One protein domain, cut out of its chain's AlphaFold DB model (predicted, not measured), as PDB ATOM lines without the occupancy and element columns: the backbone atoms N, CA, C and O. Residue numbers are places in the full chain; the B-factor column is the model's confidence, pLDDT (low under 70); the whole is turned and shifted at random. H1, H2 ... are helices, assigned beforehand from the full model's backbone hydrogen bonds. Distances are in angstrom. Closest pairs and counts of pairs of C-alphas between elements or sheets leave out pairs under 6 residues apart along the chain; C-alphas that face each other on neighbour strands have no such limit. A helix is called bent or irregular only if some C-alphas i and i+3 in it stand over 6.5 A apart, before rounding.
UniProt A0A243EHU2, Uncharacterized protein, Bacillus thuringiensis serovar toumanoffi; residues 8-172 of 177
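This is residues 8 to 172 of the 177 residues of an uncharacterized protein of Bacillus thuringiensis serovar toumanoffi (UniProt A0A243EHU2). A long helix, H5, runs through the middle, with the helical hairpin of H7 and H8 on one side and the short helices H1 and H2 crossing it on the other. H4 sits by the beginning of H5 and H6 by its end. The printed part has 165 residues, with eight named helices, H1 to H8 in order, and no named strand: all helix. It is compact, with a radius of gyration of the C-alphas of 15.5 A and spans of 42 by 33 by 33 A.

Start at H1, residues 9 to 16: it touches the hub H5, residues 90 to 111, with residues 97 to 104 of H5 alone, at a steep tilt of 67 degrees; the closest C-alphas, Cys 15 and Leu 101, are 4.9 A apart. H2, residues 50 to 60, touches residues 101 to 109 of H5 alone, about perpendicular at 85 degrees, closest at C-alphas 52 and 105, 5.0 A. H3, residues 76 to 81, touches H8, residues 143 to 172, with residues 148 to 155 of H8 alone, closest at C-alphas 76 and 151, 5.6 A. H4, residues 85 to 88, touches H5 only at the corner, with residues 92 to 94 of H5 alone, closest at C-alphas 86 and 93, 5.2 A. H6, residues 115 to 119, touches H2, closest at C-alphas 51 and 119, 6.1 A. H5, H7, residues 122 to 141, and H8 form an up-and-down bundle, each running against the one before; C-alphas 99 and 128, the closest of H5 and H7, are 5.6 A apart. H1, H2, H3 and H5 have every O i to N i+4 pair within hydrogen-bond range, H7 15 of 16, H8 21 of 26, H6 0 of 1 but 1 of 2 O i to N i+3 pairs; H4 is too short.

Find C-alpha 9, where H1 begins, at (-35.760, -8.126, -6.428). H5 runs 31.0 A from C-alpha 90 at (-40.017, 1.327, -26.094), H7 29.6 A, and H8 44.7 A to C-alpha 172 at (-49.611, -38.843, -18.084). H8 is irregular, C-alphas 144 and 147 being 7.4 A apart, with a kink of 33 degrees near residue 150.

The farthest C-alphas, Asn 32 and Phe 172, are 50.6 A apart. The printed part has no cut; the links H1 to H2 and H2 to H3 are long. Look for pLDDT under 70 at residues 30 to 34, 113 to 114 and 168 to 172.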
ATOM      1  N   PRO A   8     -34.998 -12.823  -6.990       94.62
ATOM      2  CA  PRO A   8     -34.232 -11.587  -7.126       94.62
ATOM      3  C   PRO A   8     -35.155 -10.371  -7.244       94.62
ATOM      4  O   PRO A   8     -36.037 -10.351  -8.107       94.62
ATOM      5  N   ASP A   9     -34.956  -9.357  -6.402       94.00
ATOM      6  CA  ASP A   9     -35.760  -8.126  -6.428       94.00
ATOM      7  C   ASP A   9     -35.728  -7.451  -7.809       94.00
ATOM      8  O   ASP A   9     -36.751  -7.006  -8.334       94.00
ATOM      9  N   VAL A  10     -34.564  -7.491  -8.460       94.69
ATOM     10  CA  VAL A  10     -34.357  -6.990  -9.821       94.69
ATOM     11  C   VAL A  10     -35.304  -7.644 -10.829       94.69
ATOM     12  O   VAL A  10     -35.868  -6.953 -11.677       94.69
ATOM     13  N   LEU A  11     -35.512  -8.961 -10.735       95.75
ATOM     14  CA  LEU A  11     -36.419  -9.693 -11.621       95.75
ATOM     15  C   LEU A  11     -37.876  -9.293 -11.367       95.75
ATOM     16  O   LEU A  11     -38.618  -9.025 -12.311       95.75
ATOM     17  N   VAL A  12     -38.284  -9.235 -10.097       95.50
ATOM     18  CA  VAL A  12     -39.660  -8.880  -9.713       95.50
ATOM     19  C   VAL A  12     -39.987  -7.446 -10.136       95.50
ATOM     20  O   VAL A  12     -41.024  -7.203 -10.759       95.50
ATOM     21  N   THR A  13     -39.062  -6.517  -9.896       94.88
ATOM     22  CA  THR A  13     -39.173  -5.122 -10.326       94.88
ATOM     23  C   THR A  13     -39.239  -5.010 -11.846       94.88
ATOM     24  O   THR A  13     -40.103  -4.299 -12.361       94.88
ATOM     25  N   PHE A  14     -38.400  -5.746 -12.582       96.38
ATOM     26  CA  PHE A  14     -38.448  -5.776 -14.046       96.38
ATOM     27  C   PHE A  14     -39.835  -6.201 -14.549       96.38
ATOM     28  O   PHE A  14     -40.461  -5.479 -15.323       96.38
ATOM     29  N   CYS A  15     -40.371  -7.308 -14.027       96.31
ATOM     30  CA  CYS A  15     -41.696  -7.832 -14.370       96.31
ATOM     31  C   CYS A  15     -42.861  -6.879 -14.032       96.31
ATOM     32  O   CYS A  15     -43.922  -6.961 -14.652       96.31
ATOM     33  N   SER A  16     -42.690  -5.958 -13.079       95.25
ATOM     34  CA  SER A  16     -43.730  -4.994 -12.683       95.25
ATOM     35  C   SER A  16     -43.995  -3.886 -13.723       95.25
ATOM     36  O   SER A  16     -45.046  -3.234 -13.682       95.25
ATOM     37  N   GLY A  17     -43.068  -3.699 -14.674       92.19
ATOM     38  CA  GLY A  17     -43.018  -2.566 -15.606       92.19
ATOM     39  C   GLY A  17     -44.053  -2.556 -16.739       92.19
ATOM     40  O   GLY A  17     -43.987  -1.681 -17.600       92.19
ATOM     41  N   VAL A  18     -45.003  -3.496 -16.770       92.94
ATOM     42  CA  VAL A  18     -46.018  -3.618 -17.838       92.94
ATOM     43  C   VAL A  18     -47.388  -3.184 -17.335       92.94
ATOM     44  O   VAL A  18     -47.843  -3.657 -16.300       92.94
ATOM     45  N   TYR A  19     -48.104  -2.343 -18.083       93.81
ATOM     46  CA  TYR A  19     -49.424  -1.820 -17.701       93.81
ATOM     47  C   TYR A  19     -50.527  -2.318 -18.651       93.81
ATOM     48  O   TYR A  19     -50.949  -1.581 -19.542       93.81
ATOM     49  N   PRO A  20     -50.982  -3.574 -18.502       95.62
ATOM     50  CA  PRO A  20     -52.056  -4.131 -19.319       95.62
ATOM     51  C   PRO A  20     -53.425  -3.560 -18.917       95.62
ATOM     52  O   PRO A  20     -53.648  -3.176 -17.767       95.62
ATOM     53  N   MET A  21     -54.365  -3.564 -19.860       95.75
ATOM     54  CA  MET A  21     -55.793  -3.367 -19.599       95.75
ATOM     55  C   MET A  21     -56.393  -4.594 -18.888       95.75
ATOM     56  O   MET A  21     -55.753  -5.638 -18.773       95.75
ATOM     57  N   GLU A  22     -57.647  -4.505 -18.432       92.75
ATOM     58  CA  GLU A  22     -58.322  -5.613 -17.729       92.75
ATOM     59  C   GLU A  22     -58.387  -6.910 -18.546       92.75
ATOM     60  O   GLU A  22     -58.335  -8.003 -17.986       92.75
ATOM     61  N   ASN A  23     -58.440  -6.796 -19.874       92.06
ATOM     62  CA  ASN A  23     -58.425  -7.922 -20.807       92.06
ATOM     63  C   ASN A  23     -57.009  -8.450 -21.128       92.06
ATOM     64  O   ASN A  23     -56.861  -9.272 -22.027       92.06
ATOM     65  N   GLY A  24     -55.972  -7.951 -20.450       94.00
ATOM     66  CA  GLY A  24     -54.578  -8.351 -20.636       94.00
ATOM     67  C   GLY A  24     -53.852  -7.647 -21.781       94.00
ATOM     68  O   GLY A  24     -52.627  -7.732 -21.843       94.00
ATOM     69  N   VAL A  25     -54.552  -6.930 -22.667       95.81
ATOM     70  CA  VAL A  25     -53.932  -6.227 -23.803       95.81
ATOM     71  C   VAL A  25     -53.098  -5.051 -23.304       95.81
ATOM     72  O   VAL A  25     -53.556  -4.253 -22.488       95.81
ATOM     73  N   ILE A  26     -51.882  -4.922 -23.830       94.94
ATOM     74  CA  ILE A  26     -50.964  -3.830 -23.510       94.94
ATOM     75  C   ILE A  26     -51.216  -2.687 -24.505       94.94
ATOM     76  O   ILE A  26     -50.998  -2.868 -25.706       94.94
ATOM     77  N   PRO A  27     -51.714  -1.524 -24.050       91.19
ATOM     78  CA  PRO A  27     -52.052  -0.425 -24.941       91.19
ATOM     79  C   PRO A  27     -50.793   0.313 -25.417       91.19
ATOM     80  O   PRO A  27     -49.887   0.591 -24.633       91.19
ATOM     81  N   PHE A  28     -50.779   0.705 -26.692       85.94
ATOM     82  CA  PHE A  28     -49.776   1.610 -27.259       85.94
ATOM     83  C   PHE A  28     -50.447   2.846 -27.838       85.94
ATOM     84  O   PHE A  28     -51.522   2.757 -28.435       85.94
ATOM     85  N   ASN A  29     -49.790   3.995 -27.708       75.38
ATOM     86  CA  ASN A  29     -50.239   5.203 -28.379       75.38
ATOM     87  C   ASN A  29     -49.830   5.133 -29.857       75.38
ATOM     88  O   ASN A  29     -48.655   5.081 -30.194       75.38
ATOM     89  N   THR A  30     -50.796   5.094 -30.769       67.31
ATOM     90  CA  THR A  30     -50.523   4.944 -32.205       67.31
ATOM     91  C   THR A  30     -50.264   6.267 -32.921       67.31
ATOM     92  O   THR A  30     -49.901   6.241 -34.092       67.31
ATOM     93  N   MET A  31     -50.427   7.416 -32.252       58.72
ATOM     94  CA  MET A  31     -50.447   8.714 -32.934       58.72
ATOM     95  C   MET A  31     -49.066   9.258 -33.334       58.72
ATOM     96  O   MET A  31     -49.008  10.007 -34.300       58.72
ATOM     97  N   ASN A  32     -47.976   8.882 -32.651       56.44
ATOM     98  CA  ASN A  32     -46.624   9.426 -32.901       56.44
ATOM     99  C   ASN A  32     -45.497   8.376 -32.845       56.44
ATOM    100  O   ASN A  32     -44.319   8.729 -32.823       56.44
ATOM    101  N   ASP A  33     -45.839   7.091 -32.804       65.38
ATOM    102  CA  ASP A  33     -44.847   6.036 -32.616       65.38
ATOM    103  C   ASP A  33     -44.201   5.622 -33.941       65.38
ATOM    104  O   ASP A  33     -44.869   5.483 -34.970       65.38
ATOM    105  N   ALA A  34     -42.894   5.356 -33.892       66.44
ATOM    106  CA  ALA A  34     -42.180   4.720 -34.990       66.44
ATOM    107  C   ALA A  34     -42.872   3.397 -35.388       66.44
ATOM    108  O   ALA A  34     -43.392   2.679 -34.520       66.44
ATOM    109  N   PRO A  35     -42.889   3.053 -36.690       72.38
ATOM    110  CA  PRO A  35     -43.468   1.798 -37.141       72.38
ATOM    111  C   PRO A  35     -42.772   0.629 -36.444       72.38
ATOM    112  O   PRO A  35     -41.549   0.585 -36.318       72.38
ATOM    113  N   MET A  36     -43.578  -0.320 -35.969       81.81
ATOM    114  CA  MET A  36     -43.069  -1.529 -35.338       81.81
ATOM    115  C   MET A  36     -42.280  -2.348 -36.366       81.81
ATOM    116  O   MET A  36     -42.661  -2.405 -37.537       81.81
ATOM    117  N   PHE A  37     -41.203  -2.998 -35.918       90.44
ATOM    118  CA  PHE A  37     -40.493  -3.989 -36.723       90.44
ATOM    119  C   PHE A  37     -41.488  -5.002 -37.311       90.44
ATOM    120  O   PHE A  37     -42.442  -5.420 -36.651       90.44
ATOM    121  N   LYS A  38     -41.291  -5.401 -38.563       90.75
ATOM    122  CA  LYS A  38     -42.150  -6.382 -39.218       90.75
ATOM    123  C   LYS A  38     -41.314  -7.600 -39.569       90.75
ATOM    124  O   LYS A  38     -40.578  -7.571 -40.548       90.75
ATOM    125  N   SER A  39     -41.450  -8.645 -38.762       92.44
ATOM    126  CA  SER A  39     -40.921  -9.962 -39.096       92.44
ATOM    127  C   SER A  39     -41.721 -10.564 -40.251       92.44
ATOM    128  O   SER A  39     -42.936 -10.371 -40.346       92.44
ATOM    129  N   GLU A  40     -41.045 -11.307 -41.123       93.38
ATOM    130  CA  GLU A  40     -41.694 -12.106 -42.170       93.38
ATOM    131  C   GLU A  40     -42.225 -13.445 -41.637       93.38
ATOM    132  O   GLU A  40     -43.072 -14.069 -42.272       93.38
ATOM    133  N   LEU A  41     -41.734 -13.882 -40.472       92.56
ATOM    134  CA  LEU A  41     -41.956 -15.225 -39.936       92.56
ATOM    135  C   LEU A  41     -42.797 -15.233 -38.658       92.56
ATOM    136  O   LEU A  41     -43.483 -16.217 -38.386       92.56
ATOM    137  N   TYR A  42     -42.748 -14.157 -37.868       94.19
ATOM    138  CA  TYR A  42     -43.309 -14.135 -36.519       94.19
ATOM    139  C   TYR A  42     -44.262 -12.957 -36.305       94.19
ATOM    140  O   TYR A  42     -44.047 -11.856 -36.809       94.19
ATOM    141  N   THR A  43     -45.315 -13.174 -35.518       92.56
ATOM    142  CA  THR A  43     -46.256 -12.120 -35.116       92.56
ATOM    143  C   THR A  43     -46.166 -11.922 -33.605       92.56
ATOM    144  O   THR A  43     -46.376 -12.885 -32.871       92.56
ATOM    145  N   PRO A  44     -45.860 -10.708 -33.117       95.00
ATOM    146  CA  PRO A  44     -45.751 -10.470 -31.687       95.00
ATOM    147  C   PRO A  44     -47.137 -10.386 -31.045       95.00
ATOM    148  O   PRO A  44     -48.075  -9.825 -31.614       95.00
ATOM    149  N   THR A  45     -47.241 -10.871 -29.812       95.12
ATOM    150  CA  THR A  45     -48.428 -10.731 -28.971       95.12
ATOM    151  C   THR A  45     -48.154  -9.766 -27.826       95.12
ATOM    152  O   THR A  45     -47.378 -10.055 -26.918       95.12
ATOM    153  N   PHE A  46     -48.862  -8.637 -27.840       94.44
ATOM    154  CA  PHE A  46     -48.847  -7.622 -26.785       94.44
ATOM    155  C   PHE A  46     -50.041  -7.778 -25.844       94.44
ATOM    156  O   PHE A  46     -50.866  -6.878 -25.677       94.44
ATOM    157  N   ALA A  47     -50.163  -8.964 -25.265       94.88
ATOM    158  CA  ALA A  47     -51.186  -9.272 -24.285       94.88
ATOM    159  C   ALA A  47     -50.652 -10.296 -23.286       94.88
ATOM    160  O   ALA A  47     -49.860 -11.161 -23.659       94.88
ATOM    161  N   LEU A  48     -51.100 -10.192 -22.040       95.62
ATOM    162  CA  LEU A  48     -50.768 -11.129 -20.973       95.62
ATOM    163  C   LEU A  48     -51.837 -12.219 -20.829       95.62
ATOM    164  O   LEU A  48     -53.033 -11.957 -20.974       95.62
ATOM    165  N   SER A  49     -51.401 -13.425 -20.475       94.62
ATOM    166  CA  SER A  49     -52.252 -14.520 -20.016       94.62
ATOM    167  C   SER A  49     -52.983 -14.164 -18.723       94.62
ATOM    168  O   SER A  49     -52.576 -13.282 -17.961       94.62
ATOM    169  N   ALA A  50     -54.044 -14.913 -18.416       92.50
ATOM    170  CA  ALA A  50     -54.715 -14.806 -17.123       92.50
ATOM    171  C   ALA A  50     -53.746 -15.077 -15.954       92.50
ATOM    172  O   ALA A  50     -53.781 -14.360 -14.955       92.50
ATOM    173  N   VAL A  51     -52.843 -16.053 -16.105       92.81
ATOM    174  CA  VAL A  51     -51.823 -16.392 -15.098       92.81
ATOM    175  C   VAL A  51     -50.855 -15.225 -14.890       92.81
ATOM    176  O   VAL A  51     -50.641 -14.800 -13.755       92.81
ATOM    177  N   ALA A  52     -50.335 -14.632 -15.966       95.75
ATOM    178  CA  ALA A  52     -49.470 -13.457 -15.885       95.75
ATOM    179  C   ALA A  52     -50.176 -12.246 -15.268       95.75
ATOM    180  O   ALA A  52     -49.583 -11.544 -14.453       95.75
ATOM    181  N   MET A  53     -51.459 -12.040 -15.572       96.19
ATOM    182  CA  MET A  53     -52.268 -10.998 -14.935       96.19
ATOM    183  C   MET A  53     -52.425 -11.222 -13.423       96.19
ATOM    184  O   MET A  53     -52.345 -10.263 -12.652       96.19
ATOM    185  N   LEU A  54     -52.638 -12.463 -12.976       94.25
ATOM    186  CA  LEU A  54     -52.732 -12.805 -11.550       94.25
ATOM    187  C   LEU A  54     -51.394 -12.607 -10.835       94.25
ATOM    188  O   LEU A  54     -51.348 -11.983  -9.774       94.25
ATOM    189  N   VAL A  55     -50.300 -13.082 -11.425       94.94
ATOM    190  CA  VAL A  55     -48.958 -12.927 -10.854       94.94
ATOM    191  C   VAL A  55     -48.543 -11.458 -10.818       94.94
ATOM    192  O   VAL A  55     -48.030 -11.009  -9.800       94.94
ATOM    193  N   LEU A  56     -48.852 -10.664 -11.845       96.69
ATOM    194  CA  LEU A  56     -48.604  -9.221 -11.836       96.69
ATOM    195  C   LEU A  56     -49.348  -8.510 -10.697       96.69
ATOM    196  O   LEU A  56     -48.794  -7.608 -10.069       96.69
ATOM    197  N   LYS A  57     -50.585  -8.923 -10.388       95.31
ATOM    198  CA  LYS A  57     -51.317  -8.410  -9.218       95.31
ATOM    199  C   LYS A  57     -50.608  -8.767  -7.910       95.31
ATOM    200  O   LYS A  57     -50.505  -7.903  -7.048       95.31
ATOM    201  N   LYS A  58     -50.081  -9.992  -7.784       94.56
ATOM    202  CA  LYS A  58     -49.293 -10.423  -6.612       94.56
ATOM    203  C   LYS A  58     -47.994  -9.625  -6.476       94.56
ATOM    204  O   LYS A  58     -47.696  -9.168  -5.380       94.56
ATOM    205  N   ILE A  59     -47.271  -9.408  -7.581       95.44
ATOM    206  CA  ILE A  59     -46.066  -8.559  -7.624       95.44
ATOM    207  C   ILE A  59     -46.391  -7.167  -7.079       95.44
ATOM    208  O   ILE A  59     -45.733  -6.696  -6.165       95.44
ATOM    209  N   ARG A  60     -47.443  -6.528  -7.600       94.94
ATOM    210  CA  ARG A  60     -47.829  -5.156  -7.227       94.94
ATOM    211  C   ARG A  60     -48.404  -5.012  -5.822       94.94
ATOM    212  O   ARG A  60     -48.512  -3.895  -5.332       94.94
ATOM    213  N   ALA A  61     -48.836  -6.114  -5.224       95.19
ATOM    214  CA  ALA A  61     -49.316  -6.164  -3.852       95.19
ATOM    215  C   ALA A  61     -48.213  -6.595  -2.866       95.19
ATOM    216  O   ALA A  61     -48.537  -6.912  -1.723       95.19
ATOM    217  N   ASP A  62     -46.953  -6.668  -3.315       93.12
ATOM    218  CA  ASP A  62     -45.795  -7.125  -2.536       93.12
ATOM    219  C   ASP A  62     -45.988  -8.530  -1.926       93.12
ATOM    220  O   ASP A  62     -45.522  -8.843  -0.832       93.12
ATOM    221  N   GLN A  63     -46.701  -9.407  -2.643       92.38
ATOM    222  CA  GLN A  63     -47.021 -10.773  -2.201       92.38
ATOM    223  C   GLN A  63     -46.019 -11.824  -2.695       92.38
ATOM    224  O   GLN A  63     -46.191 -13.013  -2.422       92.38
ATOM    225  N   ILE A  64     -44.995 -11.413  -3.443       90.69
ATOM    226  CA  ILE A  64     -43.906 -12.287  -3.882       90.69
ATOM    227  C   ILE A  64     -42.686 -11.985  -3.024       90.69
ATOM    228  O   ILE A  64     -42.183 -10.866  -3.034       90.69
ATOM    229  N   ALA A  65     -42.201 -12.990  -2.296       91.31
ATOM    230  CA  ALA A  65     -41.004 -12.849  -1.478       91.31
ATOM    231  C   ALA A  65     -39.780 -12.555  -2.359       91.31
ATOM    232  O   ALA A  65     -39.463 -13.329  -3.269       91.31
ATOM    233  N   THR A  66     -39.075 -11.464  -2.065       93.44
ATOM    234  CA  THR A  66     -37.851 -11.071  -2.768       93.44
ATOM    235  C   THR A  66     -36.597 -11.326  -1.934       93.44
ATOM    236  O   THR A  66     -36.651 -11.535  -0.721       93.44
ATOM    237  N   ASN A  67     -35.445 -11.357  -2.598       93.31
ATOM    238  CA  ASN A  67     -34.128 -11.380  -1.975       93.31
ATOM    239  C   ASN A  67     -33.184 -10.388  -2.665       93.31
ATOM    240  O   ASN A  67     -33.489  -9.836  -3.721       93.31
ATOM    241  N   THR A  68     -32.023 -10.173  -2.048       91.56
ATOM    242  CA  THR A  68     -30.998  -9.233  -2.519       91.56
ATOM    243  C   THR A  68     -30.016  -9.857  -3.513       91.56
ATOM    244  O   THR A  68     -28.974  -9.259  -3.773       91.56
ATOM    245  N   LEU A  69     -30.275 -11.075  -4.003       90.81
ATOM    246  CA  LEU A  69     -29.449 -11.654  -5.059       90.81
ATOM    247  C   LEU A  69     -29.714 -10.883  -6.349       90.81
ATOM    248  O   LEU A  69     -30.857 -10.526  -6.637       90.81
ATOM    249  N   ASP A  70     -28.658 -10.644  -7.115       87.81
ATOM    250  CA  ASP A  70     -28.798 -10.068  -8.447       87.81
ATOM    251  C   ASP A  70     -29.083 -11.162  -9.486       87.81
ATOM    252  O   ASP A  70     -28.943 -12.363  -9.226       87.81
ATOM    253  N   VAL A  71     -29.502 -10.738 -10.672       90.50
ATOM    254  CA  VAL A  71     -29.595 -11.601 -11.849       90.50
ATOM    255  C   VAL A  71     -28.221 -11.723 -12.511       90.50
ATOM    256  O   VAL A  71     -27.434 -10.783 -12.502       90.50
ATOM    257  N   ASP A  72     -27.921 -12.881 -13.101       92.75
ATOM    258  CA  ASP A  72     -26.680 -13.059 -13.863       92.75
ATOM    259  C   ASP A  72     -26.651 -12.092 -15.066       92.75
ATOM    260  O   ASP A  72     -27.661 -11.918 -15.761       92.75
ATOM    261  N   GLU A  73     -25.501 -11.453 -15.305       93.25
ATOM    262  CA  GLU A  73     -25.300 -10.428 -16.344       93.25
ATOM    263  C   GLU A  73     -25.615 -10.930 -17.762       93.25
ATOM    264  O   GLU A  73     -25.915 -10.144 -18.658       93.25
ATOM    265  N   ARG A  74     -25.583 -12.249 -17.983       93.50
ATOM    266  CA  ARG A  74     -25.893 -12.883 -19.272       93.50
ATOM    267  C   ARG A  74     -27.381 -13.152 -19.461       93.50
ATOM    268  O   ARG A  74     -27.787 -13.609 -20.526       93.50
ATOM    269  N   THR A  75     -28.210 -12.905 -18.449       93.88
ATOM    270  CA  THR A  75     -29.657 -13.127 -18.548       93.88
ATOM    271  C   THR A  75     -30.323 -12.084 -19.434       93.88
ATOM    272  O   THR A  75     -29.893 -10.934 -19.521       93.88
ATOM    273  N   VAL A  76     -31.462 -12.454 -20.029       96.81
ATOM    274  CA  VAL A  76     -32.296 -11.515 -20.796       96.81
ATOM    275  C   VAL A  76     -32.691 -10.280 -19.978       96.81
ATOM    276  O   VAL A  76     -32.815  -9.198 -20.542       96.81
ATOM    277  N   VAL A  77     -32.853 -10.410 -18.655       96.62
ATOM    278  CA  VAL A  77     -33.217  -9.293 -17.770       96.62
ATOM    279  C   VAL A  77     -32.069  -8.299 -17.647       96.62
ATOM    280  O   VAL A  77     -32.286  -7.115 -17.894       96.62
ATOM    281  N   ALA A  78     -30.865  -8.769 -17.311       96.25
ATOM    282  CA  ALA A  78     -29.685  -7.915 -17.185       96.25
ATOM    283  C   ALA A  78     -29.383  -7.194 -18.506       96.25
ATOM    284  O   ALA A  78     -29.421  -5.967 -18.571       96.25
ATOM    285  N   LEU A  79     -29.251  -7.960 -19.592       97.50
ATOM    286  CA  LEU A  79     -28.947  -7.422 -20.917       97.50
ATOM    287  C   LEU A  79     -29.991  -6.413 -21.409       97.50
ATOM    288  O   LEU A  79     -29.647  -5.427 -22.056       97.50
ATOM    289  N   THR A  80     -31.276  -6.627 -21.111       97.00
ATOM    290  CA  THR A  80     -32.325  -5.678 -21.513       97.00
ATOM    291  C   THR A  80     -32.267  -4.393 -20.693       97.00
ATOM    292  O   THR A  80     -32.437  -3.315 -21.265       97.00
ATOM    293  N   ARG A  81     -32.010  -4.481 -19.380       95.25
ATOM    294  CA  ARG A  81     -31.876  -3.311 -18.495       95.25
ATOM    295  C   ARG A  81     -30.672  -2.445 -18.854       95.25
ATOM    296  O   ARG A  81     -30.788  -1.225 -18.801       95.25
ATOM    297  N   ASP A  82     -29.574  -3.074 -19.256       95.62
ATOM    298  CA  ASP A  82     -28.329  -2.387 -19.612       95.62
ATOM    299  C   ASP A  82     -28.333  -1.848 -21.054       95.62
ATOM    300  O   ASP A  82     -27.431  -1.113 -21.465       95.62
ATOM    301  N   SER A  83     -29.359  -2.186 -21.838       95.94
ATOM    302  CA  SER A  83     -29.543  -1.680 -23.197       95.94
ATOM    303  C   SER A  83     -30.241  -0.313 -23.239       95.94
ATOM    304  O   SER A  83     -30.949   0.094 -22.319       95.94
ATOM    305  N   ASP A  84     -30.137   0.375 -24.377       96.00
ATOM    306  CA  ASP A  84     -30.885   1.607 -24.653       96.00
ATOM    307  C   ASP A  84     -32.309   1.358 -25.201       96.00
ATOM    308  O   ASP A  84     -33.008   2.321 -25.536       96.00
ATOM    309  N   LEU A  85     -32.776   0.096 -25.256       93.69
ATOM    310  CA  LEU A  85     -34.060  -0.295 -25.865       93.69
ATOM    311  C   LEU A  85     -35.256   0.458 -25.284       93.69
ATOM    312  O   LEU A  85     -36.152   0.833 -26.037       93.69
ATOM    313  N   SER A  86     -35.275   0.708 -23.973       93.50
ATOM    314  CA  SER A  86     -36.367   1.436 -23.310       93.50
ATOM    315  C   SER A  86     -36.576   2.840 -23.879       93.50
ATOM    316  O   SER A  86     -37.699   3.338 -23.879       93.50
ATOM    317  N   SER A  87     -35.510   3.451 -24.402       91.81
ATOM    318  CA  SER A  87     -35.523   4.789 -24.993       91.81
ATOM    319  C   SER A  87     -35.637   4.761 -26.518       91.81
ATOM    320  O   SER A  87     -36.394   5.544 -27.089       91.81
ATOM    321  N   THR A  88     -34.926   3.854 -27.194       91.19
ATOM    322  CA  THR A  88     -34.858   3.844 -28.662       91.19
ATOM    323  C   THR A  88     -35.965   3.024 -29.311       91.19
ATOM    324  O   THR A  88     -36.370   3.324 -30.429       91.19
ATOM    325  N   ASN A  89     -36.454   1.982 -28.636       91.81
ATOM    326  CA  ASN A  89     -37.582   1.176 -29.092       91.81
ATOM    327  C   ASN A  89     -38.441   0.709 -27.898       91.81
ATOM    328  O   ASN A  89     -38.427  -0.476 -27.537       91.81
ATOM    329  N   PRO A  90     -39.226   1.624 -27.292       91.75
ATOM    330  CA  PRO A  90     -40.017   1.327 -26.094       91.75
ATOM    331  C   PRO A  90     -41.007   0.171 -26.290       91.75
ATOM    332  O   PRO A  90     -41.322  -0.554 -25.344       91.75
ATOM    333  N   ARG A  91     -41.486  -0.040 -27.523       92.25
ATOM    334  CA  ARG A  91     -42.380  -1.155 -27.868       92.25
ATOM    335  C   ARG A  91     -41.665  -2.497 -27.784       92.25
ATOM    336  O   ARG A  91     -42.202  -3.420 -27.182       92.25
ATOM    337  N   MET A  92     -40.456  -2.600 -28.336       95.00
ATOM    338  CA  MET A  92     -39.644  -3.812 -28.208       95.00
ATOM    339  C   MET A  92     -39.251  -4.068 -26.753       95.00
ATOM    340  O   MET A  92     -39.370  -5.194 -26.281       95.00
ATOM    341  N   TYR A  93     -38.864  -3.021 -26.018       95.62
ATOM    342  CA  TYR A  93     -38.610  -3.136 -24.582       95.62
ATOM    343  C   TYR A  93     -39.835  -3.692 -23.845       95.62
ATOM    344  O   TYR A  93     -39.732  -4.684 -23.132       95.62
ATOM    345  N   THR A  94     -41.018  -3.122 -24.091       95.56
ATOM    346  CA  THR A  94     -42.277  -3.591 -23.492       95.56
ATOM    347  C   THR A  94     -42.574  -5.046 -23.853       95.56
ATOM    348  O   THR A  94     -42.979  -5.805 -22.976       95.56
ATOM    349  N   LEU A  95     -42.331  -5.454 -25.106       96.94
ATOM    350  CA  LEU A  95     -42.504  -6.841 -25.545       96.94
ATOM    351  C   LEU A  95     -41.599  -7.798 -24.761       96.94
ATOM    352  O   LEU A  95     -42.053  -8.861 -24.334       96.94
ATOM    353  N   ILE A  96     -40.336  -7.420 -24.543       97.62
ATOM    354  CA  ILE A  96     -39.394  -8.211 -23.747       97.62
ATOM    355  C   ILE A  96     -39.888  -8.316 -22.305       97.62
ATOM    356  O   ILE A  96     -40.010  -9.429 -21.795       97.62
ATOM    357  N   VAL A  97     -40.236  -7.195 -21.665       97.69
ATOM    358  CA  VAL A  97     -40.714  -7.201 -20.274       97.69
ATOM    359  C   VAL A  97     -41.968  -8.070 -20.130       97.69
ATOM    360  O   VAL A  97     -42.029  -8.903 -19.228       97.69
ATOM    361  N   SER A  98     -42.942  -7.954 -21.040       97.56
ATOM    362  CA  SER A  98     -44.149  -8.789 -20.999       97.56
ATOM    363  C   SER A  98     -43.855 -10.270 -21.219       97.56
ATOM    364  O   SER A  98     -44.494 -11.120 -20.609       97.56
ATOM    365  N   THR A  99     -42.867 -10.588 -22.058       97.56
ATOM    366  CA  THR A  99     -42.462 -11.973 -22.337       97.56
ATOM    367  C   THR A  99     -41.753 -12.600 -21.137       97.56
ATOM    368  O   THR A  99     -42.018 -13.751 -20.796       97.56
ATOM    369  N   VAL A 100     -40.904 -11.834 -20.447       97.31
ATOM    370  CA  VAL A 100     -40.278 -12.266 -19.190       97.31
ATOM    371  C   VAL A 100     -41.324 -12.425 -18.087       97.31
ATOM    372  O   VAL A 100     -41.278 -13.416 -17.364       97.31
ATOM    373  N   LEU A 101     -42.297 -11.513 -17.983       97.44
ATOM    374  CA  LEU A 101     -43.400 -11.627 -17.024       97.44
ATOM    375  C   LEU A 101     -44.245 -12.886 -17.265       97.44
ATOM    376  O   LEU A 101     -44.583 -13.568 -16.304       97.44
ATOM    377  N   GLU A 102     -44.563 -13.216 -18.518       95.56
ATOM    378  CA  GLU A 102     -45.264 -14.463 -18.858       95.56
ATOM    379  C   GLU A 102     -44.475 -15.688 -18.394       95.56
ATOM    380  O   GLU A 102     -44.992 -16.521 -17.650       95.56
ATOM    381  N   ALA A 103     -43.193 -15.766 -18.753       94.88
ATOM    382  CA  ALA A 103     -42.338 -16.873 -18.341       94.88
ATOM    383  C   ALA A 103     -42.204 -16.983 -16.817       94.88
ATOM    384  O   ALA A 103     -42.308 -18.077 -16.257       94.88
ATOM    385  N   PHE A 104     -42.017 -15.848 -16.143       94.56
ATOM    386  CA  PHE A 104     -41.966 -15.766 -14.690       94.56
ATOM    387  C   PHE A 104     -43.271 -16.247 -14.058       94.56
ATOM    388  O   PHE A 104     -43.238 -17.014 -13.101       94.56
ATOM    389  N   ALA A 105     -44.418 -15.833 -14.594       93.56
ATOM    390  CA  ALA A 105     -45.715 -16.206 -14.058       93.56
ATOM    391  C   ALA A 105     -45.986 -17.707 -14.183       93.56
ATOM    392  O   ALA A 105     -46.506 -18.315 -13.246       93.56
ATOM    393  N   ILE A 106     -45.586 -18.306 -15.304       91.44
ATOM    394  CA  ILE A 106     -45.670 -19.750 -15.534       91.44
ATOM    395  C   ILE A 106     -44.816 -20.495 -14.502       91.44
ATOM    396  O   ILE A 106     -45.335 -21.332 -13.762       91.44
ATOM    397  N   LEU A 107     -43.534 -20.136 -14.390       89.75
ATOM    398  CA  LEU A 107     -42.597 -20.736 -13.436       89.75
ATOM    399  C   LEU A 107     -43.064 -20.596 -11.987       89.75
ATOM    400  O   LEU A 107     -43.148 -21.581 -11.259       89.75
ATOM    401  N   TYR A 108     -43.430 -19.381 -11.586       89.69
ATOM    402  CA  TYR A 108     -43.893 -19.089 -10.237       89.69
ATOM    403  C   TYR A 108     -45.140 -19.901  -9.876       89.69
ATOM    404  O   TYR A 108     -45.254 -20.412  -8.764       89.69
ATOM    405  N   THR A 109     -46.077 -20.049 -10.813       87.81
ATOM    406  CA  THR A 109     -47.314 -20.812 -10.593       87.81
ATOM    407  C   THR A 109     -47.032 -22.303 -10.409       87.81
ATOM    408  O   THR A 109     -47.622 -22.920  -9.523       87.81
ATOM    409  N   ILE A 110     -46.102 -22.861 -11.191       83.94
ATOM    410  CA  ILE A 110     -45.665 -24.261 -11.072       83.94
ATOM    411  C   ILE A 110     -44.950 -24.490  -9.732       83.94
ATOM    412  O   ILE A 110     -45.274 -25.431  -9.013       83.94
ATOM    413  N   GLU A 111     -44.002 -23.625  -9.370       85.00
ATOM    414  CA  GLU A 111     -43.199 -23.765  -8.147       85.00
ATOM    415  C   GLU A 111     -44.002 -23.557  -6.860       85.00
ATOM    416  O   GLU A 111     -43.723 -24.196  -5.847       85.00
ATOM    417  N   SER A 112     -44.981 -22.649  -6.883       81.75
ATOM    418  CA  SER A 112     -45.793 -22.320  -5.706       81.75
ATOM    419  C   SER A 112     -46.937 -23.299  -5.446       81.75
ATOM    420  O   SER A 112     -47.688 -23.087  -4.493       81.75
ATOM    421  N   GLU A 113     -47.083 -24.350  -6.266       69.50
ATOM    422  CA  GLU A 113     -48.202 -25.308  -6.208       69.50
ATOM    423  C   GLU A 113     -49.561 -24.578  -6.168       69.50
ATOM    424  O   GLU A 113     -50.501 -24.963  -5.469       69.50
ATOM    425  N   SER A 114     -49.650 -23.455  -6.888       69.81
ATOM    426  CA  SER A 114     -50.800 -22.565  -6.811       69.81
ATOM    427  C   SER A 114     -52.022 -23.187  -7.484       69.81
ATOM    428  O   SER A 114     -51.924 -23.789  -8.555       69.81
ATOM    429  N   SER A 115     -53.207 -22.933  -6.918       75.75
ATOM    430  CA  SER A 115     -54.489 -23.176  -7.597       75.75
ATOM    431  C   SER A 115     -54.571 -22.504  -8.969       75.75
ATOM    432  O   SER A 115     -55.376 -22.911  -9.801       75.75
ATOM    433  N   ASP A 116     -53.725 -21.502  -9.225       79.44
ATOM    434  CA  ASP A 116     -53.680 -20.788 -10.493       79.44
ATOM    435  C   ASP A 116     -53.174 -21.666 -11.658       79.44
ATOM    436  O   ASP A 116     -53.349 -21.297 -12.819       79.44
ATOM    437  N   ILE A 117     -52.611 -22.853 -11.381       77.31
ATOM    438  CA  ILE A 117     -52.131 -23.794 -12.405       77.31
ATOM    439  C   ILE A 117     -53.238 -24.229 -13.375       77.31
ATOM    440  O   ILE A 117     -52.957 -24.494 -14.539       77.31
ATOM    441  N   SER A 118     -54.507 -24.237 -12.947       75.88
ATOM    442  CA  SER A 118     -55.638 -24.570 -13.824       75.88
ATOM    443  C   SER A 118     -55.895 -23.529 -14.917       75.88
ATOM    444  O   SER A 118     -56.607 -23.816 -15.876       75.88
ATOM    445  N   TYR A 119     -55.356 -22.314 -14.771       79.69
ATOM    446  CA  TYR A 119     -55.448 -21.264 -15.789       79.69
ATOM    447  C   TYR A 119     -54.308 -21.327 -16.808       79.69
ATOM    448  O   TYR A 119     -54.341 -20.586 -17.790       79.69
ATOM    449  N   LEU A 120     -53.311 -22.186 -16.585       82.69
ATOM    450  CA  LEU A 120     -52.192 -22.377 -17.491       82.69
ATOM    451  C   LEU A 120     -52.648 -23.163 -18.724       82.69
ATOM    452  O   LEU A 120     -53.207 -24.254 -18.619       82.69
ATOM    453  N   THR A 121     -52.370 -22.634 -19.909       82.06
ATOM    454  CA  THR A 121     -52.681 -23.303 -21.172       82.06
ATOM    455  C   THR A 121     -51.434 -23.451 -22.032       82.06
ATOM    456  O   THR A 121     -50.505 -22.649 -21.960       82.06
ATOM    457  N   ARG A 122     -51.430 -24.431 -22.944       81.62
ATOM    458  CA  ARG A 122     -50.349 -24.578 -23.935       81.62
ATOM    459  C   ARG A 122     -50.128 -23.304 -24.765       81.62
ATOM    460  O   ARG A 122     -49.005 -22.995 -25.151       81.62
ATOM    461  N   LYS A 123     -51.192 -22.530 -25.000       85.75
ATOM    462  CA  LYS A 123     -51.109 -21.250 -25.717       85.75
ATOM    463  C   LYS A 123     -50.235 -20.226 -24.995       85.75
ATOM    464  O   LYS A 123     -49.648 -19.385 -25.664       85.75
ATOM    465  N   ASP A 124     -50.129 -20.296 -23.670       87.19
ATOM    466  CA  ASP A 124     -49.284 -19.379 -22.902       87.19
ATOM    467  C   ASP A 124     -47.796 -19.673 -23.142       87.19
ATOM    468  O   ASP A 124     -47.014 -18.748 -23.348       87.19
ATOM    469  N   PHE A 125     -47.420 -20.952 -23.274       88.56
ATOM    470  CA  PHE A 125     -46.065 -21.345 -23.679       88.56
ATOM    471  C   PHE A 125     -45.742 -20.936 -25.112       88.56
ATOM    472  O   PHE A 125     -44.684 -20.359 -25.373       88.56
ATOM    473  N   MET A 126     -46.670 -21.187 -26.039       87.50
ATOM    474  CA  MET A 126     -46.502 -20.780 -27.434       87.50
ATOM    475  C   MET A 126     -46.320 -19.265 -27.557       87.50
ATOM    476  O   MET A 126     -45.430 -18.828 -28.280       87.50
ATOM    477  N   ARG A 127     -47.084 -18.468 -26.797       90.81
ATOM    478  CA  ARG A 127     -46.965 -17.003 -26.791       90.81
ATOM    479  C   ARG A 127     -45.565 -16.540 -26.398       90.81
ATOM    480  O   ARG A 127     -45.007 -15.672 -27.066       90.81
ATOM    481  N   VAL A 128     -44.984 -17.123 -25.344       94.56
ATOM    482  CA  VAL A 128     -43.606 -16.809 -24.932       94.56
ATOM    483  C   VAL A 128     -42.641 -17.109 -26.076       94.56
ATOM    484  O   VAL A 128     -41.871 -16.238 -26.469       94.56
ATOM    485  N   ARG A 129     -42.718 -18.304 -26.669       93.38
ATOM    486  CA  ARG A 129     -41.804 -18.723 -27.742       93.38
ATOM    487  C   ARG A 129     -41.953 -17.886 -29.014       93.38
ATOM    488  O   ARG A 129     -40.950 -17.519 -29.622       93.38
ATOM    489  N   GLU A 130     -43.175 -17.554 -29.418       93.69
ATOM    490  CA  GLU A 130     -43.446 -16.683 -30.571       93.69
ATOM    491  C   GLU A 130     -42.872 -15.281 -30.355       93.69
ATOM    492  O   GLU A 130     -42.165 -14.766 -31.226       93.69
ATOM    493  N   ASN A 131     -43.085 -14.698 -29.172       96.75
ATOM    494  CA  ASN A 131     -42.515 -13.402 -28.831       96.75
ATOM    495  C   ASN A 131     -40.984 -13.445 -28.793       96.75
ATOM    496  O   ASN A 131     -40.350 -12.550 -29.344       96.75
ATOM    497  N   VAL A 132     -40.374 -14.480 -28.207       97.38
ATOM    498  CA  VAL A 132     -38.908 -14.632 -28.177       97.38
ATOM    499  C   VAL A 132     -38.327 -14.742 -29.583       97.38
ATOM    500  O   VAL A 132     -37.311 -14.109 -29.879       97.38
ATOM    501  N   ASN A 133     -38.973 -15.497 -30.472       96.38
ATOM    502  CA  ASN A 133     -38.537 -15.609 -31.860       96.38
ATOM    503  C   ASN A 133     -38.658 -14.278 -32.608       96.38
ATOM    504  O   ASN A 133     -37.713 -13.876 -33.284       96.38
ATOM    505  N   TYR A 134     -39.764 -13.557 -32.421       97.56
ATOM    506  CA  TYR A 134     -39.942 -12.219 -32.980       97.56
ATOM    507  C   TYR A 134     -38.902 -11.216 -32.448       97.56
ATOM    508  O   TYR A 134     -38.306 -10.472 -33.226       97.56
ATOM    509  N   ILE A 135     -38.649 -11.216 -31.132       97.62
ATOM    510  CA  ILE A 135     -37.617 -10.384 -30.498       97.62
ATOM    511  C   ILE A 135     -36.260 -10.714 -31.118       97.62
ATOM    512  O   ILE A 135     -35.549  -9.821 -31.560       97.62
ATOM    513  N   THR A 136     -35.912 -11.995 -31.214       97.31
ATOM    514  CA  THR A 136     -34.620 -12.426 -31.755       97.31
ATOM    515  C   THR A 136     -34.436 -12.022 -33.217       97.31
ATOM    516  O   THR A 136     -33.342 -11.610 -33.605       97.31
ATOM    517  N   ASP A 137     -35.499 -12.101 -34.020       97.44
ATOM    518  CA  ASP A 137     -35.492 -11.632 -35.405       97.44
ATOM    519  C   ASP A 137     -35.178 -10.130 -35.469       97.44
ATOM    520  O   ASP A 137     -34.233  -9.721 -36.147       97.44
ATOM    521  N   TYR A 138     -35.842  -9.317 -34.643       96.62
ATOM    522  CA  TYR A 138     -35.515  -7.896 -34.520       96.62
ATOM    523  C   TYR A 138     -34.050  -7.660 -34.114       96.62
ATOM    524  O   TYR A 138     -33.334  -6.917 -34.792       96.62
ATOM    525  N   LEU A 139     -33.572  -8.318 -33.052       96.69
ATOM    526  CA  LEU A 139     -32.196  -8.167 -32.554       96.69
ATOM    527  C   LEU A 139     -31.149  -8.546 -33.618       96.69
ATOM    528  O   LEU A 139     -30.028  -8.039 -33.593       96.69
ATOM    529  N   SER A 140     -31.497  -9.410 -34.579       96.19
ATOM    530  CA  SER A 140     -30.615  -9.781 -35.692       96.19
ATOM    531  C   SER A 140     -30.386  -8.633 -36.687       96.19
ATOM    532  O   SER A 140     -29.282  -8.482 -37.237       96.19
ATOM    533  N   THR A 141     -31.399  -7.780 -36.862       95.38
ATOM    534  CA  THR A 141     -31.355  -6.625 -37.769       95.38
ATOM    535  C   THR A 141     -30.551  -5.463 -37.181       95.38
ATOM    536  O   THR A 141     -29.862  -4.754 -37.911       95.38
ATOM    537  N   GLU A 142     -30.515  -5.346 -35.851       95.00
ATOM    538  CA  GLU A 142     -29.828  -4.276 -35.129       95.00
ATOM    539  C   GLU A 142     -28.471  -4.727 -34.571       95.00
ATOM    540  O   GLU A 142     -28.377  -5.360 -33.518       95.00
ATOM    541  N   ARG A 143     -27.369  -4.355 -35.244       95.62
ATOM    542  CA  ARG A 143     -26.006  -4.812 -34.887       95.62
ATOM    543  C   ARG A 143     -25.658  -4.615 -33.407       95.62
ATOM    544  O   ARG A 143     -24.997  -5.482 -32.839       95.62
ATOM    545  N   LYS A 144     -26.087  -3.504 -32.798       95.88
ATOM    546  CA  LYS A 144     -25.808  -3.193 -31.386       95.88
ATOM    547  C   LYS A 144     -26.438  -4.188 -30.408       95.88
ATOM    548  O   LYS A 144     -25.874  -4.394 -29.342       95.88
ATOM    549  N   TYR A 145     -27.525  -4.861 -30.785       96.94
ATOM    550  CA  TYR A 145     -28.243  -5.797 -29.917       96.94
ATOM    551  C   TYR A 145     -27.966  -7.274 -30.206       96.94
ATOM    552  O   TYR A 145     -28.439  -8.141 -29.479       96.94
ATOM    553  N   ARG A 146     -27.165  -7.594 -31.228       96.38
ATOM    554  CA  ARG A 146     -26.889  -8.991 -31.609       96.38
ATOM    555  C   ARG A 146     -26.292  -9.840 -30.490       96.38
ATOM    556  O   ARG A 146     -26.528 -11.040 -30.461       96.38
ATOM    557  N   HIS A 147     -25.545  -9.230 -29.573       95.75
ATOM    558  CA  HIS A 147     -24.977  -9.920 -28.413       95.75
ATOM    559  C   HIS A 147     -26.053 -10.468 -27.457       95.75
ATOM    560  O   HIS A 147     -25.788 -11.407 -26.719       95.75
ATOM    561  N   MET A 148     -27.276  -9.930 -27.499       97.69
ATOM    562  CA  MET A 148     -28.397 -10.386 -26.674       97.69
ATOM    563  C   MET A 148     -29.050 -11.663 -27.221       97.69
ATOM    564  O   MET A 148     -29.763 -12.345 -26.493       97.69
ATOM    565  N   ILE A 149     -28.821 -11.999 -28.499       97.44
ATOM    566  CA  ILE A 149     -29.497 -13.108 -29.189       97.44
ATOM    567  C   ILE A 149     -29.267 -14.442 -28.478       97.44
ATOM    568  O   ILE A 149     -30.210 -15.214 -28.339       97.44
ATOM    569  N   GLU A 150     -28.045 -14.709 -28.022       95.88
ATOM    570  CA  GLU A 150     -27.700 -15.965 -27.345       95.88
ATOM    571  C   GLU A 150     -28.537 -16.161 -26.074       95.88
ATOM    572  O   GLU A 150     -29.192 -17.190 -25.931       95.88
ATOM    573  N   ALA A 151     -28.666 -15.122 -25.244       97.00
ATOM    574  CA  ALA A 151     -29.502 -15.162 -24.045       97.00
ATOM    575  C   ALA A 151     -30.982 -15.441 -24.358       97.00
ATOM    576  O   ALA A 151     -31.646 -16.184 -23.634       97.00
ATOM    577  N   PHE A 152     -31.514 -14.881 -25.451       96.81
ATOM    578  CA  PHE A 152     -32.881 -15.177 -25.892       96.81
ATOM    579  C   PHE A 152     -33.032 -16.598 -26.448       96.81
ATOM    580  O   PHE A 152     -34.093 -17.198 -26.281       96.81
ATOM    581  N   ARG A 153     -31.994 -17.163 -27.075       94.56
ATOM    582  CA  ARG A 153     -31.999 -18.562 -27.527       94.56
ATOM    583  C   ARG A 153     -31.961 -19.530 -26.352       94.56
ATOM    584  O   ARG A 153     -32.769 -20.453 -26.325       94.56
ATOM    585  N   ASP A 154     -31.124 -19.276 -25.355       93.50
ATOM    586  CA  ASP A 154     -31.085 -20.077 -24.128       93.50
ATOM    587  C   ASP A 154     -32.419 -20.015 -23.375       93.50
ATOM    588  O   ASP A 154     -32.917 -21.027 -22.870       93.50
ATOM    589  N   PHE A 155     -33.039 -18.834 -23.353       92.44
ATOM    590  CA  PHE A 155     -34.366 -18.634 -22.786       92.44
ATOM    591  C   PHE A 155     -35.448 -19.423 -23.544       92.44
ATOM    592  O   PHE A 155     -36.249 -20.106 -22.908       92.44
ATOM    593  N   GLU A 156     -35.452 -19.402 -24.883       91.62
ATOM    594  CA  GLU A 156     -36.390 -20.182 -25.709       91.62
ATOM    595  C   GLU A 156     -36.238 -21.690 -25.493       91.62
ATOM    596  O   GLU A 156     -37.237 -22.378 -25.272       91.62
ATOM    597  N   LEU A 157     -34.996 -22.186 -25.484       88.81
ATOM    598  CA  LEU A 157     -34.688 -23.596 -25.249       88.81
ATOM    599  C   LEU A 157     -35.167 -24.040 -23.867       88.81
ATOM    600  O   LEU A 157     -35.868 -25.047 -23.747       88.81
ATOM    601  N   SER A 158     -34.850 -23.259 -22.831       87.56
ATOM    602  CA  SER A 158     -35.303 -23.515 -21.460       87.56
ATOM    603  C   SER A 158     -36.829 -23.579 -21.383       87.56
ATOM    604  O   SER A 158     -37.385 -24.470 -20.741       87.56
ATOM    605  N   PHE A 159     -37.522 -22.686 -22.096       85.06
ATOM    606  CA  PHE A 159     -38.981 -22.681 -22.150       85.06
ATOM    607  C   PHE A 159     -39.564 -23.892 -22.881       85.06
ATOM    608  O   PHE A 159     -40.553 -24.462 -22.423       85.06
ATOM    609  N   GLY A 160     -38.931 -24.334 -23.970       84.81
ATOM    610  CA  GLY A 160     -39.316 -25.555 -24.679       84.81
ATOM    611  C   GLY A 160     -39.186 -26.811 -23.810       84.81
ATOM    612  O   GLY A 160     -40.061 -27.676 -23.835       84.81
ATOM    613  N   TYR A 161     -38.140 -26.903 -22.981       84.25
ATOM    614  CA  TYR A 161     -38.019 -27.991 -22.005       84.25
ATOM    615  C   TYR A 161     -39.143 -27.964 -20.965       84.25
ATOM    616  O   TYR A 161     -39.700 -29.016 -20.646       84.25
ATOM    617  N   MET A 162     -39.509 -26.781 -20.466       82.81
ATOM    618  CA  MET A 162     -40.602 -26.634 -19.501       82.81
ATOM    619  C   MET A 162     -41.970 -26.972 -20.096       82.81
ATOM    620  O   MET A 162     -42.747 -27.661 -19.438       82.81
ATOM    621  N   GLU A 163     -42.253 -26.546 -21.333       82.56
ATOM    622  CA  GLU A 163     -43.490 -26.898 -22.052       82.56
ATOM    623  C   GLU A 163     -43.679 -28.425 -22.068       82.56
ATOM    624  O   GLU A 163     -44.721 -28.927 -21.645       82.56
ATOM    625  N   ASN A 164     -42.630 -29.165 -22.446       79.44
ATOM    626  CA  ASN A 164     -42.650 -30.629 -22.491       79.44
ATOM    627  C   ASN A 164     -42.846 -31.271 -21.106       79.44
ATOM    628  O   ASN A 164     -43.544 -32.280 -20.982       79.44
ATOM    629  N   GLN A 165     -42.236 -30.716 -20.052       75.94
ATOM    630  CA  GLN A 165     -42.404 -31.231 -18.688       75.94
ATOM    631  C   GLN A 165     -43.839 -31.043 -18.188       75.94
ATOM    632  O   GLN A 165     -44.429 -31.979 -17.652       75.94
ATOM    633  N   VAL A 166     -44.427 -29.866 -18.408       73.38
ATOM    634  CA  VAL A 166     -45.813 -29.578 -18.014       73.38
ATOM    635  C   VAL A 166     -46.804 -30.420 -18.817       73.38
ATOM    636  O   VAL A 166     -47.752 -30.966 -18.248       73.38
ATOM    637  N   GLU A 167     -46.581 -30.594 -20.122       71.12
ATOM    638  CA  GLU A 167     -47.383 -31.499 -20.951       71.12
ATOM    639  C   GLU A 167     -47.303 -32.941 -20.433       71.12
ATOM    640  O   GLU A 167     -48.331 -33.606 -20.302       71.12
ATOM    641  N   SER A 168     -46.114 -33.410 -20.048       68.62
ATOM    642  CA  SER A 168     -45.943 -34.738 -19.457       68.62
ATOM    643  C   SER A 168     -46.707 -34.885 -18.134       68.62
ATOM    644  O   SER A 168     -47.445 -35.856 -17.961       68.62
ATOM    645  N   MET A 169     -46.614 -33.898 -17.233       65.06
ATOM    646  CA  MET A 169     -47.315 -33.907 -15.940       65.06
ATOM    647  C   MET A 169     -48.842 -33.913 -16.091       65.06
ATOM    648  O   MET A 169     -49.535 -34.593 -15.334       65.06
ATOM    649  N   THR A 170     -49.365 -33.164 -17.063       64.44
ATOM    650  CA  THR A 170     -50.810 -33.038 -17.314       64.44
ATOM    651  C   THR A 170     -51.382 -34.216 -18.104       64.44
ATOM    652  O   THR A 170     -52.503 -34.639 -17.832       64.44
ATOM    653  N   THR A 171     -50.621 -34.775 -19.050       62.12
ATOM    654  CA  THR A 171     -51.066 -35.855 -19.948       62.12
ATOM    655  C   THR A 171     -50.955 -37.228 -19.309       62.12
ATOM    656  O   THR A 171     -51.870 -38.040 -19.430       62.12
ATOM    657  N   PHE A 172     -49.835 -37.512 -18.642       57.66
ATOM    658  CA  PHE A 172     -49.611 -38.843 -18.084       57.66
ATOM    659  C   PHE A 172     -50.231 -39.032 -16.718       57.66
ATOM    660  O   PHE A 172     -50.272 -40.174 -16.285       57.66
TER     661      PHE A 172